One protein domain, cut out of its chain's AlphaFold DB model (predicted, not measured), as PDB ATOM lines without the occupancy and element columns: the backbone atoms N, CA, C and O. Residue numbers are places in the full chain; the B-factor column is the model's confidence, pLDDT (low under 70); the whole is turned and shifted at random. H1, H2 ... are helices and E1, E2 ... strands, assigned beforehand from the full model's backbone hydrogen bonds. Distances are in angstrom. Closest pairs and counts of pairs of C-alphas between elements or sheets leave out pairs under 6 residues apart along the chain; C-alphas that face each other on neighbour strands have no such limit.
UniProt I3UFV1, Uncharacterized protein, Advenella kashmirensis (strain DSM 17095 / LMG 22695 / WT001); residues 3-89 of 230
ATOM      1  N   MET A   3       3.918  20.323 -18.658       90.50
ATOM      2  CA  MET A   3       3.927  20.477 -17.202       90.50
ATOM      3  C   MET A   3       5.273  20.016 -16.648       90.50
ATOM      4  O   MET A   3       5.787  18.967 -17.037       90.50
ATOM      5  N   ALA A   4       5.836  20.775 -15.709       91.00
ATOM      6  CA  ALA A   4       7.079  20.401 -15.047       91.00
ATOM      7  C   ALA A   4       7.071  20.721 -13.552       91.00
ATOM      8  O   ALA A   4       6.411  21.653 -13.089       91.00
ATOM      9  N   LYS A   5       7.841  19.942 -12.795       89.81
ATOM     10  CA  LYS A   5       8.033  20.094 -11.355       89.81
ATOM     11  C   LYS A   5       9.517  19.977 -11.026       89.81
ATOM     12  O   LYS A   5      10.100  18.903 -11.155       89.81
ATOM     13  N   ALA A   6      10.083  21.077 -10.539       90.62
ATOM     14  CA  ALA A   6      11.385  21.079  -9.887       90.62
ATOM     15  C   ALA A   6      11.228  20.688  -8.411       90.62
ATOM     16  O   ALA A   6      10.341  21.189  -7.714       90.62
ATOM     17  N   THR A   7      12.095  19.809  -7.928       88.50
ATOM     18  CA  THR A   7      12.277  19.496  -6.504       88.50
ATOM     19  C   THR A   7      13.482  20.229  -5.918       88.50
ATOM     20  O   THR A   7      13.562  20.375  -4.698       88.50
ATOM     21  N   ASP A   8      14.370  20.746  -6.772       89.12
ATOM     22  CA  ASP A   8      15.570  21.477  -6.382       89.12
ATOM     23  C   ASP A   8      15.801  22.709  -7.279       89.12
ATOM     24  O   ASP A   8      15.776  22.649  -8.511       89.12
ATOM     25  N   LEU A   9      16.003  23.863  -6.641       91.38
ATOM     26  CA  LEU A   9      16.294  25.140  -7.304       91.38
ATOM     27  C   LEU A   9      17.773  25.534  -7.177       91.38
ATOM     28  O   LEU A   9      18.171  26.616  -7.610       91.38
ATOM     29  N   GLY A  10      18.608  24.674  -6.589       90.94
ATOM     30  CA  GLY A  10      20.032  24.919  -6.374       90.94
ATOM     31  C   GLY A  10      20.330  25.895  -5.237       90.94
ATOM     32  O   GLY A  10      21.464  26.372  -5.108       90.94
ATOM     33  N   PHE A  11      19.338  26.207  -4.402       90.12
ATOM     34  CA  PHE A  11      19.533  26.984  -3.187       90.12
ATOM     35  C   PHE A  11      18.556  26.589  -2.079       90.12
ATOM     36  O   PHE A  11      17.412  26.214  -2.319       90.12
ATOM     37  N   GLN A  12      19.005  26.752  -0.837       87.75
ATOM     38  CA  GLN A  12      18.184  26.643   0.360       87.75
ATOM     39  C   GLN A  12      18.002  28.038   0.967       87.75
ATOM     40  O   GLN A  12      18.964  28.798   1.108       87.75
ATOM     41  N   VAL A  13      16.771  28.376   1.347       83.94
ATOM     42  CA  VAL A  13      16.481  29.574   2.143       83.94
ATOM     43  C   VAL A  13      16.425  29.161   3.605       83.94
ATOM     44  O   VAL A  13      15.671  28.263   3.975       83.94
ATOM     45  N   SER A  14      17.234  29.803   4.441       84.06
ATOM     46  CA  SER A  14      17.195  29.629   5.892       84.06
ATOM     47  C   SER A  14      16.901  30.967   6.557       84.06
ATOM     48  O   SER A  14      17.326  32.012   6.068       84.06
ATOM     49  N   SER A  15      16.155  30.948   7.659       82.50
ATOM     50  CA  SER A  15      15.934  32.142   8.473       82.50
ATOM     51  C   SER A  15      16.893  32.127   9.657       82.50
ATOM     52  O   SER A  15      16.932  31.159  10.418       82.50
ATOM     53  N   ARG A  16      17.676  33.193   9.825       78.25
ATOM     54  CA  ARG A  16      18.484  33.437  11.028       78.25
ATOM     55  C   ARG A  16      18.193  34.841  11.530       78.25
ATOM     56  O   ARG A  16      18.380  35.805  10.798       78.25
ATOM     57  N   LYS A  17      17.747  34.948  12.787       84.12
ATOM     58  CA  LYS A  17      17.386  36.227  13.431       84.12
ATOM     59  C   LYS A  17      16.403  37.069  12.591       84.12
ATOM     60  O   LYS A  17      16.556  38.279  12.492       84.12
ATOM     61  N   GLY A  18      15.429  36.423  11.943       82.69
ATOM     62  CA  GLY A  18      14.430  37.093  11.099       82.69
ATOM     63  C   GLY A  18      14.914  37.493   9.698       82.69
ATOM     64  O   GLY A  18      14.109  37.969   8.904       82.69
ATOM     65  N   ILE A  19      16.187  37.266   9.360       79.62
ATOM     66  CA  ILE A  19      16.751  37.560   8.037       79.62
ATOM     67  C   ILE A  19      16.780  36.276   7.203       79.62
ATOM     68  O   ILE A  19      17.272  35.237   7.655       79.62
ATOM     69  N   GLN A  20      16.268  36.354   5.972       87.56
ATOM     70  CA  GLN A  20      16.339  35.262   5.002       87.56
ATOM     71  C   GLN A  20      17.728  35.218   4.359       87.56
ATOM     72  O   GLN A  20      18.123  36.127   3.633       87.56
ATOM     73  N   ILE A  21      18.459  34.135   4.601       85.25
ATOM     74  CA  ILE A  21      19.762  33.871   3.998       85.25
ATOM     75  C   ILE A  21      19.572  32.797   2.929       85.25
ATOM     76  O   ILE A  21      19.158  31.674   3.231       85.25
ATOM     77  N   LYS A  22      19.878  33.147   1.675       87.62
ATOM     78  CA  LYS A  22      19.922  32.203   0.553       87.62
ATOM     79  C   LYS A  22      21.319  31.604   0.472       87.62
ATOM     80  O   LYS A  22      22.288  32.322   0.250       87.62
ATOM     81  N   GLN A  23      21.418  30.294   0.636       87.38
ATOM     82  CA  GLN A  23      22.664  29.558   0.471       87.38
ATOM     83  C   GLN A  23      22.556  28.677  -0.767       87.38
ATOM     84  O   GLN A  23      21.580  27.944  -0.916       87.38
ATOM     85  N   ARG A  24      23.564  28.717  -1.642       88.56
ATOM     86  CA  ARG A  24      23.635  27.794  -2.779       88.56
ATOM     87  C   ARG A  24      23.808  26.371  -2.251       88.56
ATOM     88  O   ARG A  24      24.762  26.093  -1.526       88.56
ATOM     89  N   LYS A  25      22.861  25.499  -2.574       88.94
ATOM     90  CA  LYS A  25      22.804  24.113  -2.108       88.94
ATOM     91  C   LYS A  25      21.883  23.336  -3.034       88.94
ATOM     92  O   LYS A  25      20.773  23.796  -3.269       88.94
ATOM     93  N   GLY A  26      22.340  22.180  -3.506       88.94
ATOM     94  CA  GLY A  26      21.596  21.379  -4.474       88.94
ATOM     95  C   GLY A  26      21.902  21.751  -5.926       88.94
ATOM     96  O   GLY A  26      22.882  22.447  -6.213       88.94
ATOM     97  N   ILE A  27      21.059  21.279  -6.835       92.00
ATOM     98  CA  ILE A  27      21.159  21.465  -8.283       92.00
ATOM     99  C   ILE A  27      19.971  22.302  -8.747       92.00
ATOM    100  O   ILE A  27      18.823  21.962  -8.492       92.00
ATOM    101  N   ASN A  28      20.235  23.398  -9.463       93.25
ATOM    102  CA  ASN A  28      19.158  24.144 -10.104       93.25
ATOM    103  C   ASN A  28      18.617  23.318 -11.273       93.25
ATOM    104  O   ASN A  28      19.296  23.196 -12.291       93.25
ATOM    105  N   GLN A  29      17.418  22.762 -11.120       95.38
ATOM    106  CA  GLN A  29      16.788  21.922 -12.137       95.38
ATOM    107  C   GLN A  29      16.130  22.721 -13.275       95.38
ATOM    108  O   GLN A  29      15.787  22.145 -14.304       95.38
ATOM    109  N   LEU A  30      15.978  24.046 -13.140       94.38
ATOM    110  CA  LEU A  30      15.311  24.883 -14.146       94.38
ATOM    111  C   LEU A  30      15.931  24.805 -15.558       94.38
ATOM    112  O   LEU A  30      15.153  24.745 -16.509       94.38
ATOM    113  N   PRO A  31      17.269  24.763 -15.746       95.06
ATOM    114  CA  PRO A  31      17.862  24.593 -17.073       95.06
ATOM    115  C   PRO A  31      17.436  23.284 -17.744       95.06
ATOM    116  O   PRO A  31      17.010  23.297 -18.890       95.06
ATOM    117  N   GLN A  32      17.431  22.174 -17.000       94.50
ATOM    118  CA  GLN A  32      17.002  20.874 -17.529       94.50
ATOM    119  C   GLN A  32      15.510  20.871 -17.902       94.50
ATOM    120  O   GLN A  32      15.117  20.255 -18.890       94.50
ATOM    121  N   ILE A  33      14.672  21.583 -17.136       95.12
ATOM    122  CA  ILE A  33      13.252  21.780 -17.472       95.12
ATOM    123  C   ILE A  33      13.109  22.582 -18.772       95.12
ATOM    124  O   ILE A  33      12.281  22.235 -19.614       95.12
ATOM    125  N   LEU A  34      13.904  23.640 -18.947       94.25
ATOM    126  CA  LEU A  34      13.877  24.478 -20.147       94.25
ATOM    127  C   LEU A  34      14.316  23.702 -21.397       94.25
ATOM    128  O   LEU A  34      13.688  23.837 -22.452       94.25
ATOM    129  N   ASP A  35      15.340  22.860 -21.272       92.88
ATOM    130  CA  ASP A  35      15.798  21.981 -22.350       92.88
ATOM    131  C   ASP A  35      14.692  20.994 -22.750       92.88
ATOM    132  O   ASP A  35      14.367  20.858 -23.933       92.88
ATOM    133  N   ALA A  36      14.041  20.364 -21.763       91.81
ATOM    134  CA  ALA A  36      12.922  19.452 -21.996       91.81
ATOM    135  C   ALA A  36      11.722  20.153 -22.656       91.81
ATOM    136  O   ALA A  36      11.113  19.598 -23.570       91.81
ATOM    137  N   TYR A  37      11.397  21.379 -22.235       92.19
ATOM    138  CA  TYR A  37      10.345  22.194 -22.846       92.19
ATOM    139  C   TYR A  37      10.649  22.516 -24.312       92.19
ATOM    140  O   TYR A  37       9.805  22.315 -25.187       92.19
ATOM    141  N   SER A  38      11.874  22.965 -24.587       90.50
ATOM    142  CA  SER A  38      12.317  23.325 -25.937       90.50
ATOM    143  C   SER A  38      12.288  22.114 -26.873       90.50
ATOM    144  O   SER A  38      11.808  22.201 -28.003       90.50
ATOM    145  N   ALA A  39      12.729  20.953 -26.382       86.94
ATOM    146  CA  ALA A  39      12.674  19.694 -27.120       86.94
ATOM    147  C   ALA A  39      11.242  19.166 -27.326       86.94
ATOM    148  O   ALA A  39      10.993  18.428 -28.279       86.94
ATOM    149  N   ALA A  40      10.303  19.509 -26.440       85.69
ATOM    150  CA  ALA A  40       8.904  19.114 -26.565       85.69
ATOM    151  C   ALA A  40       8.140  19.986 -27.565       85.69
ATOM    152  O   ALA A  40       7.310  19.457 -28.292       85.69
ATOM    153  N   GLN A  41       8.434  21.289 -27.648       80.94
ATOM    154  CA  GLN A  41       7.786  22.178 -28.621       80.94
ATOM    155  C   GLN A  41       8.045  21.781 -30.078       80.94
ATOM    156  O   GLN A  41       7.187  21.987 -30.932       80.94
ATOM    157  N   SER A  42       9.210  21.202 -30.374       70.81
ATOM    158  CA  SER A  42       9.547  20.741 -31.725       70.81
ATOM    159  C   SER A  42       8.847  19.437 -32.120       70.81
ATOM    160  O   SER A  42       8.925  19.025 -33.277       70.81
ATOM    161  N   LYS A  43       8.149  18.783 -31.182       69.50
ATOM    162  CA  LYS A  43       7.430  17.529 -31.400       69.50
ATOM    163  C   LYS A  43       5.929  17.768 -31.285       69.50
ATOM    164  O   LYS A  43       5.436  18.274 -30.281       69.50
ATOM    165  N   GLN A  44       5.177  17.346 -32.294       64.25
ATOM    166  CA  GLN A  44       3.720  17.356 -32.234       64.25
ATOM    167  C   GLN A  44       3.262  16.131 -31.436       64.25
ATOM    168  O   GLN A  44       3.118  15.032 -31.964       64.25
ATOM    169  N   LEU A  45       3.155  16.303 -30.122       65.50
ATOM    170  CA  LEU A  45       2.817  15.227 -29.195       65.50
ATOM    171  C   LEU A  45       1.301  15.074 -29.121       65.50
ATOM    172  O   LEU A  45       0.600  16.010 -28.744       65.50
ATOM    173  N   THR A  46       0.810  13.898 -29.502       64.69
ATOM    174  CA  THR A  46      -0.623  13.586 -29.608       64.69
ATOM    175  C   THR A  46      -1.195  12.887 -28.378       64.69
ATOM    176  O   THR A  46      -2.396  12.669 -28.335       64.69
ATOM    177  N   SER A  47      -0.360  12.530 -27.398       72.25
ATOM    178  CA  SER A  47      -0.776  11.842 -26.170       72.25
ATOM    179  C   SER A  47       0.061  12.275 -24.965       72.25
ATOM    180  O   SER A  47       1.160  12.827 -25.115       72.25
ATOM    181  N   SER A  48      -0.477  12.027 -23.766       81.81
ATOM    182  CA  SER A  48       0.220  12.267 -22.504       81.81
ATOM    183  C   SER A  48       1.467  11.374 -22.397       81.81
ATOM    184  O   SER A  48       1.385  10.154 -22.522       81.81
ATOM    185  N   GLN A  49       2.640  11.971 -22.171       87.50
ATOM    186  CA  GLN A  49       3.920  11.261 -22.134       87.50
ATOM    187  C   GLN A  49       4.924  11.880 -21.158       87.50
ATOM    188  O   GLN A  49       4.980  13.098 -20.960       87.50
ATOM    189  N   VAL A  50       5.784  11.031 -20.598       90.06
ATOM    190  CA  VAL A  50       6.903  11.457 -19.755       90.06
ATOM    191  C   VAL A  50       8.085  11.873 -20.625       90.06
ATOM    192  O   VAL A  50       8.567  11.102 -21.450       90.06
ATOM    193  N   LEU A  51       8.550  13.108 -20.431       91.19
ATOM    194  CA  LEU A  51       9.690  13.692 -21.142       91.19
ATOM    195  C   LEU A  51      10.983  13.574 -20.330       91.19
ATOM    196  O   LEU A  51      12.050  13.356 -20.894       91.19
ATOM    197  N   ASN A  52      10.881  13.738 -19.010       91.31
ATOM    198  CA  ASN A  52      11.976  13.554 -18.063       91.31
ATOM    199  C   ASN A  52      11.413  13.129 -16.694       91.31
ATOM    200  O   ASN A  52      10.345  13.592 -16.290       91.31
ATOM    201  N   ARG A  53      12.127  12.249 -15.986       88.94
ATOM    202  CA  ARG A  53      11.753  11.760 -14.650       88.94
ATOM    203  C   ARG A  53      12.209  12.698 -13.538       88.94
ATOM    204  O   ARG A  53      11.441  12.942 -12.610       88.94
ATOM    205  N   ASP A  54      13.433  13.215 -13.638       90.56
ATOM    206  CA  ASP A  54      14.031  14.104 -12.643       90.56
ATOM    207  C   ASP A  54      14.906  15.168 -13.333       90.56
ATOM    208  O   ASP A  54      15.960  14.829 -13.875       90.56
ATOM    209  N   PRO A  55      14.473  16.444 -13.369       92.06
ATOM    210  CA  PRO A  55      13.187  16.955 -12.890       92.06
ATOM    211  C   PRO A  55      12.004  16.354 -13.653       92.06
ATOM    212  O   PRO A  55      12.087  16.053 -14.844       92.06
ATOM    213  N   SER A  56      10.869  16.226 -12.970       93.38
ATOM    214  CA  SER A  56       9.650  15.679 -13.568       93.38
ATOM    215  C   SER A  56       9.134  16.622 -14.653       93.38
ATOM    216  O   SER A  56       8.622  17.691 -14.325       93.38
ATOM    217  N   CYS A  57       9.213  16.209 -15.916       93.25
ATOM    218  CA  CYS A  57       8.702  16.936 -17.078       93.25
ATOM    219  C   CYS A  57       7.797  16.019 -17.895       93.25
ATOM    220  O   CYS A  57       8.191  14.904 -18.245       93.25
ATOM    221  N   VAL A  58       6.603  16.491 -18.233       91.75
ATOM    222  CA  VAL A  58       5.618  15.711 -18.981       91.75
ATOM    223  C   VAL A  58       4.927  16.570 -20.035       91.75
ATOM    224  O   VAL A  58       4.794  17.788 -19.892       91.75
ATOM    225  N   SER A  59       4.469  15.914 -21.094       90.12
ATOM    226  CA  SER A  59       3.462  16.460 -21.998       90.12
ATOM    227  C   SER A  59       2.129  15.833 -21.636       90.12
ATOM    228  O   SER A  59       2.077  14.624 -21.439       90.12
ATOM    229  N   VAL A  60       1.078  16.631 -21.529       87.44
ATOM    230  CA  VAL A  60      -0.276  16.171 -21.201       87.44
ATOM    231  C   VAL A  60      -1.282  16.764 -22.166       87.44
ATOM    232  O   VAL A  60      -1.080  17.873 -22.679       87.44
ATOM    233  N   GLU A  61      -2.364  16.044 -22.433       85.44
ATOM    234  CA  GLU A  61      -3.445  16.575 -23.253       85.44
ATOM    235  C   GLU A  61      -4.100  17.785 -22.577       85.44
ATOM    236  O   GLU A  61      -4.311  17.826 -21.366       85.44
ATOM    237  N   GLU A  62      -4.426  18.809 -23.364       83.06
ATOM    238  CA  GLU A  62      -5.079  20.013 -22.838       83.06
ATOM    239  C   GLU A  62      -6.463  19.698 -22.252       83.06
ATOM    240  O   GLU A  62      -6.834  20.223 -21.204       83.06
ATOM    241  N   SER A  63      -7.193  18.781 -22.889       82.75
ATOM    242  CA  SER A  63      -8.484  18.266 -22.428       82.75
ATOM    243  C   SER A  63      -8.404  17.659 -21.020       82.75
ATOM    244  O   SER A  63      -9.315  17.863 -20.217       82.75
ATOM    245  N   GLU A  64      -7.318  16.948 -20.708       79.00
ATOM    246  CA  GLU A  64      -7.065  16.331 -19.404       79.00
ATOM    247  C   GLU A  64      -6.841  17.401 -18.332       79.00
ATOM    248  O   GLU A  64      -7.442  17.330 -17.257       79.00
ATOM    249  N   VAL A  65      -6.069  18.444 -18.656       80.69
ATOM    250  CA  VAL A  65      -5.807  19.570 -17.745       80.69
ATOM    251  C   VAL A  65      -7.069  20.368 -17.442       80.69
ATOM    252  O   VAL A  65      -7.295  20.754 -16.297       80.69
ATOM    253  N   LEU A  66      -7.920  20.591 -18.445       79.56
ATOM    254  CA  LEU A  66      -9.179  21.319 -18.274       79.56
ATOM    255  C   LEU A  66     -10.211  20.554 -17.433       79.56
ATOM    256  O   LEU A  66     -11.061  21.181 -16.805       79.56
ATOM    257  N   ARG A  67     -10.153  19.216 -17.417       75.19
ATOM    258  CA  ARG A  67     -11.070  18.361 -16.640       75.19
ATOM    259  C   ARG A  67     -10.560  18.017 -15.239       75.19
ATOM    260  O   ARG A  67     -11.344  17.539 -14.424       75.19
ATOM    261  N   SER A  68      -9.275  18.234 -14.967       73.25
ATOM    262  CA  SER A  68      -8.591  17.720 -13.772       73.25
ATOM    263  C   SER A  68      -7.960  18.840 -12.930       73.25
ATOM    264  O   SER A  68      -8.180  20.030 -13.153       73.25
ATOM    265  N   SER A  69      -7.177  18.474 -11.908       72.00
ATOM    266  CA  SER A  69      -6.479  19.443 -11.050       72.00
ATOM    267  C   SER A  69      -5.375  20.177 -11.815       72.00
ATOM    268  O   SER A  69      -4.624  19.566 -12.566       72.00
ATOM    269  N   TRP A  70      -5.190  21.470 -11.548       73.50
ATOM    270  CA  TRP A  70      -4.102  22.288 -12.109       73.50
ATOM    271  C   TRP A  70      -2.758  22.146 -11.372       73.50
ATOM    272  O   TRP A  70      -1.820  22.910 -11.598       73.50
ATOM    273  N   THR A  71      -2.629  21.176 -10.466       72.44
ATOM    274  CA  THR A  71      -1.415  21.021  -9.654       72.44
ATOM    275  C   THR A  71      -0.331  20.253 -10.422       72.44
ATOM    276  O   THR A  71      -0.570  19.105 -10.786       72.44
ATOM    277  N   PRO A  72       0.913  20.760 -10.561       71.31
ATOM    278  CA  PRO A  72       1.986  20.050 -11.274       71.31
ATOM    279  C   PRO A  72       2.301  18.643 -10.740       71.31
ATOM    280  O   PRO A  72       2.715  17.769 -11.492       71.31
ATOM    281  N   SER A  73       2.084  18.389  -9.444       75.62
ATOM    282  CA  SER A  73       2.251  17.046  -8.860       75.62
ATOM    283  C   SER A  73       1.249  16.023  -9.413       75.62
ATOM    284  O   SER A  73       1.597  14.844  -9.502       75.62
ATOM    285  N   HIS A  74       0.056  16.473  -9.826       75.25
ATOM    286  CA  HIS A  74      -0.960  15.639 -10.469       75.25
ATOM    287  C   HIS A  74      -0.460  15.069 -11.799       75.25
ATOM    288  O   HIS A  74      -0.818  13.959 -12.153       75.25
ATOM    289  N   TYR A  75       0.431  15.784 -12.486       84.62
ATOM    290  CA  TYR A  75       1.026  15.364 -13.755       84.62
ATOM    291  C   TYR A  75       2.488  14.945 -13.590       84.62
ATOM    292  O   TYR A  75       3.288  15.057 -14.512       84.62
ATOM    293  N   SER A  76       2.894  14.516 -12.395       86.38
ATOM    294  CA  SER A  76       4.281  14.096 -12.197       86.38
ATOM    295  C   SER A  76       4.624  12.867 -13.044       86.38
ATOM    296  O   SER A  76       3.812  11.952 -13.187       86.38
ATOM    297  N   ALA A  77       5.857  12.821 -13.552       87.25
ATOM    298  CA  ALA A  77       6.386  11.705 -14.330       87.25
ATOM    299  C   ALA A  77       6.193  10.366 -13.603       87.25
ATOM    300  O   ALA A  77       5.690   9.409 -14.182       87.25
ATOM    301  N   GLN A  78       6.484  10.347 -12.299       83.56
ATOM    302  CA  GLN A  78       6.283   9.184 -11.439       83.56
ATOM    303  C   GLN A  78       4.838   8.663 -11.467       83.56
ATOM    304  O   GLN A  78       4.630   7.455 -11.522       83.56
ATOM    305  N   ARG A  79       3.836   9.553 -11.424       79.38
ATOM    306  CA  ARG A  79       2.423   9.151 -11.449       79.38
ATOM    307  C   ARG A  79       2.043   8.576 -12.813       79.38
ATOM    308  O   ARG A  79       1.419   7.522 -12.852       79.38
ATOM    309  N   LEU A  80       2.418   9.244 -13.906       82.25
ATOM    310  CA  LEU A  80       2.106   8.766 -15.258       82.25
ATOM    311  C   LEU A  80       2.737   7.395 -15.529       82.25
ATOM    312  O   LEU A  80       2.079   6.518 -16.076       82.25
ATOM    313  N   GLU A  81       3.975   7.174 -15.085       84.12
ATOM    314  CA  GLU A  81       4.637   5.871 -15.209       84.12
ATOM    315  C   GLU A  81       3.991   4.796 -14.341       84.12
ATOM    316  O   GLU A  81       3.853   3.664 -14.795       84.12
ATOM    317  N   ALA A  82       3.574   5.137 -13.118       76.25
ATOM    318  CA  ALA A  82       2.855   4.208 -12.251       76.25
ATOM    319  C   ALA A  82       1.499   3.797 -12.848       76.25
ATOM    320  O   ALA A  82       1.098   2.650 -12.708       76.25
ATOM    321  N   ILE A  83       0.802   4.707 -13.534       76.69
ATOM    322  CA  ILE A  83      -0.438   4.382 -14.249       76.69
ATOM    323  C   ILE A  83      -0.132   3.505 -15.471       76.69
ATOM    324  O   ILE A  83      -0.759   2.463 -15.656       76.69
ATOM    325  N   ALA A  84       0.861   3.884 -16.282       78.25
ATOM    326  CA  ALA A  84       1.228   3.152 -17.492       78.25
ATOM    327  C   ALA A  84       1.716   1.722 -17.197       78.25
ATOM    328  O   ALA A  84       1.379   0.788 -17.926       78.25
ATOM    329  N   SER A  85       2.484   1.526 -16.119       75.06
ATOM    330  CA  SER A  85       2.969   0.199 -15.727       75.06
ATOM    331  C   SER A  85       1.820  -0.736 -15.369       75.06
ATOM    332  O   SER A  85       1.852  -1.906 -15.750       75.06
ATOM    333  N   VAL A  86       0.769  -0.224 -14.728       69.62
ATOM    334  CA  VAL A  86      -0.385  -1.049 -14.376       69.62
ATOM    335  C   VAL A  86      -1.294  -1.292 -15.573       69.62
ATOM    336  O   VAL A  86      -1.711  -2.425 -15.775       69.62
ATOM    337  N   GLN A  87      -1.514  -0.291 -16.431       70.12
ATOM    338  CA  GLN A  87      -2.231  -0.489 -17.699       70.12
ATOM    339  C   GLN A  87      -1.569  -1.545 -18.598       70.12
ATOM    340  O   GLN A  87      -2.244  -2.202 -19.385       70.12
ATOM    341  N   SER A  88      -0.248  -1.714 -18.495       72.31
ATOM    342  CA  SER A  88       0.487  -2.735 -19.248       72.31
ATOM    343  C   SER A  88       0.363  -4.155 -18.672       72.31
ATOM    344  O   SER A  88       0.699  -5.127 -19.356       72.31
ATOM    345  N   ALA A  89      -0.117  -4.302 -17.433       71.69
ATOM    346  CA  ALA A  89      -0.307  -5.598 -16.795       71.69
ATOM    347  C   ALA A  89      -1.589  -6.264 -17.327       71.69
ATOM    348  O   ALA A  89      -2.696  -5.802 -17.082       71.69
TER     349      ALA A  89
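What this domain is: This is residues 3 to 89 of the 230 residues of an uncharacterized protein of Advenella kashmirensis (strain DSM 17095 / LMG 22695 / WT001) (UniProt I3UFV1). A small sheet of three strands, in the order E1, E5, E4, has H1 packed over one face and short H3 with one end of H4 over the other, in three layers; the long hairpin of E2 and E3 reaches away as an arm. The printed part has 87 residues, with four named helices and five named strands in the order E1 E2 E3 H1 E4 E5 H2 H3 H4; both sheets are antiparallel, and the class is mixed. The whole is loose, with a radius of gyration of the C-alphas of 16.1 A, and elongated, spanning 52 by 26 by 26 A.

How they stand to each other: Start at E5, residues 56 to 59, the inner strand: it is antiparallel to E1, residues 3 to 5, where N 5 and O 56 are 2.8 A apart, and forms a hairpin with E4, residues 49 to 52, where N 49 and O 59 are 2.8 A apart. On one face find H1, residues 30 to 41, along the strands at a height over the sheet of 8.7 A; the closest C-alphas of H1 and E5 are those of Ile 33 and Cys 57, 6.7 A apart. On the opposite face are H3, residues 72 to 75, at 7.4 A, and H4, residues 77 to 87, at 11.0 A; the closest C-alphas of H4 and E4 are those of Ala 77 and Val 50, 5.5 A apart. H2, residues 62 to 67, is not on the sheet. E2, residues 9 to 16, and E3, residues 19 to 28, form a hairpin, with N 12 and O 23 2.8 A apart; E3 bends by 67 degrees at residue 25. Every O i to N i+4 pair is within hydrogen-bond range in H1 and H2, and 6 of 7 in H4; H3 is too short for one.

Where its parts are: Find C-alpha 3, where E1 begins, at (3.927, 20.477, -17.202). E2 is 20.2 A long, E3 22.7 A, H1 16.5 A and H4 15.3 A, ending at C-alpha 87 at (-2.231, -0.489, -17.699).

The domain as a whole: The two C-alphas farthest apart, Lys 17 and Ala 89, are 54.6 A apart. The printed part has no cut and no long link. Look for pLDDT under 70 at residues 43 to 46 and 86.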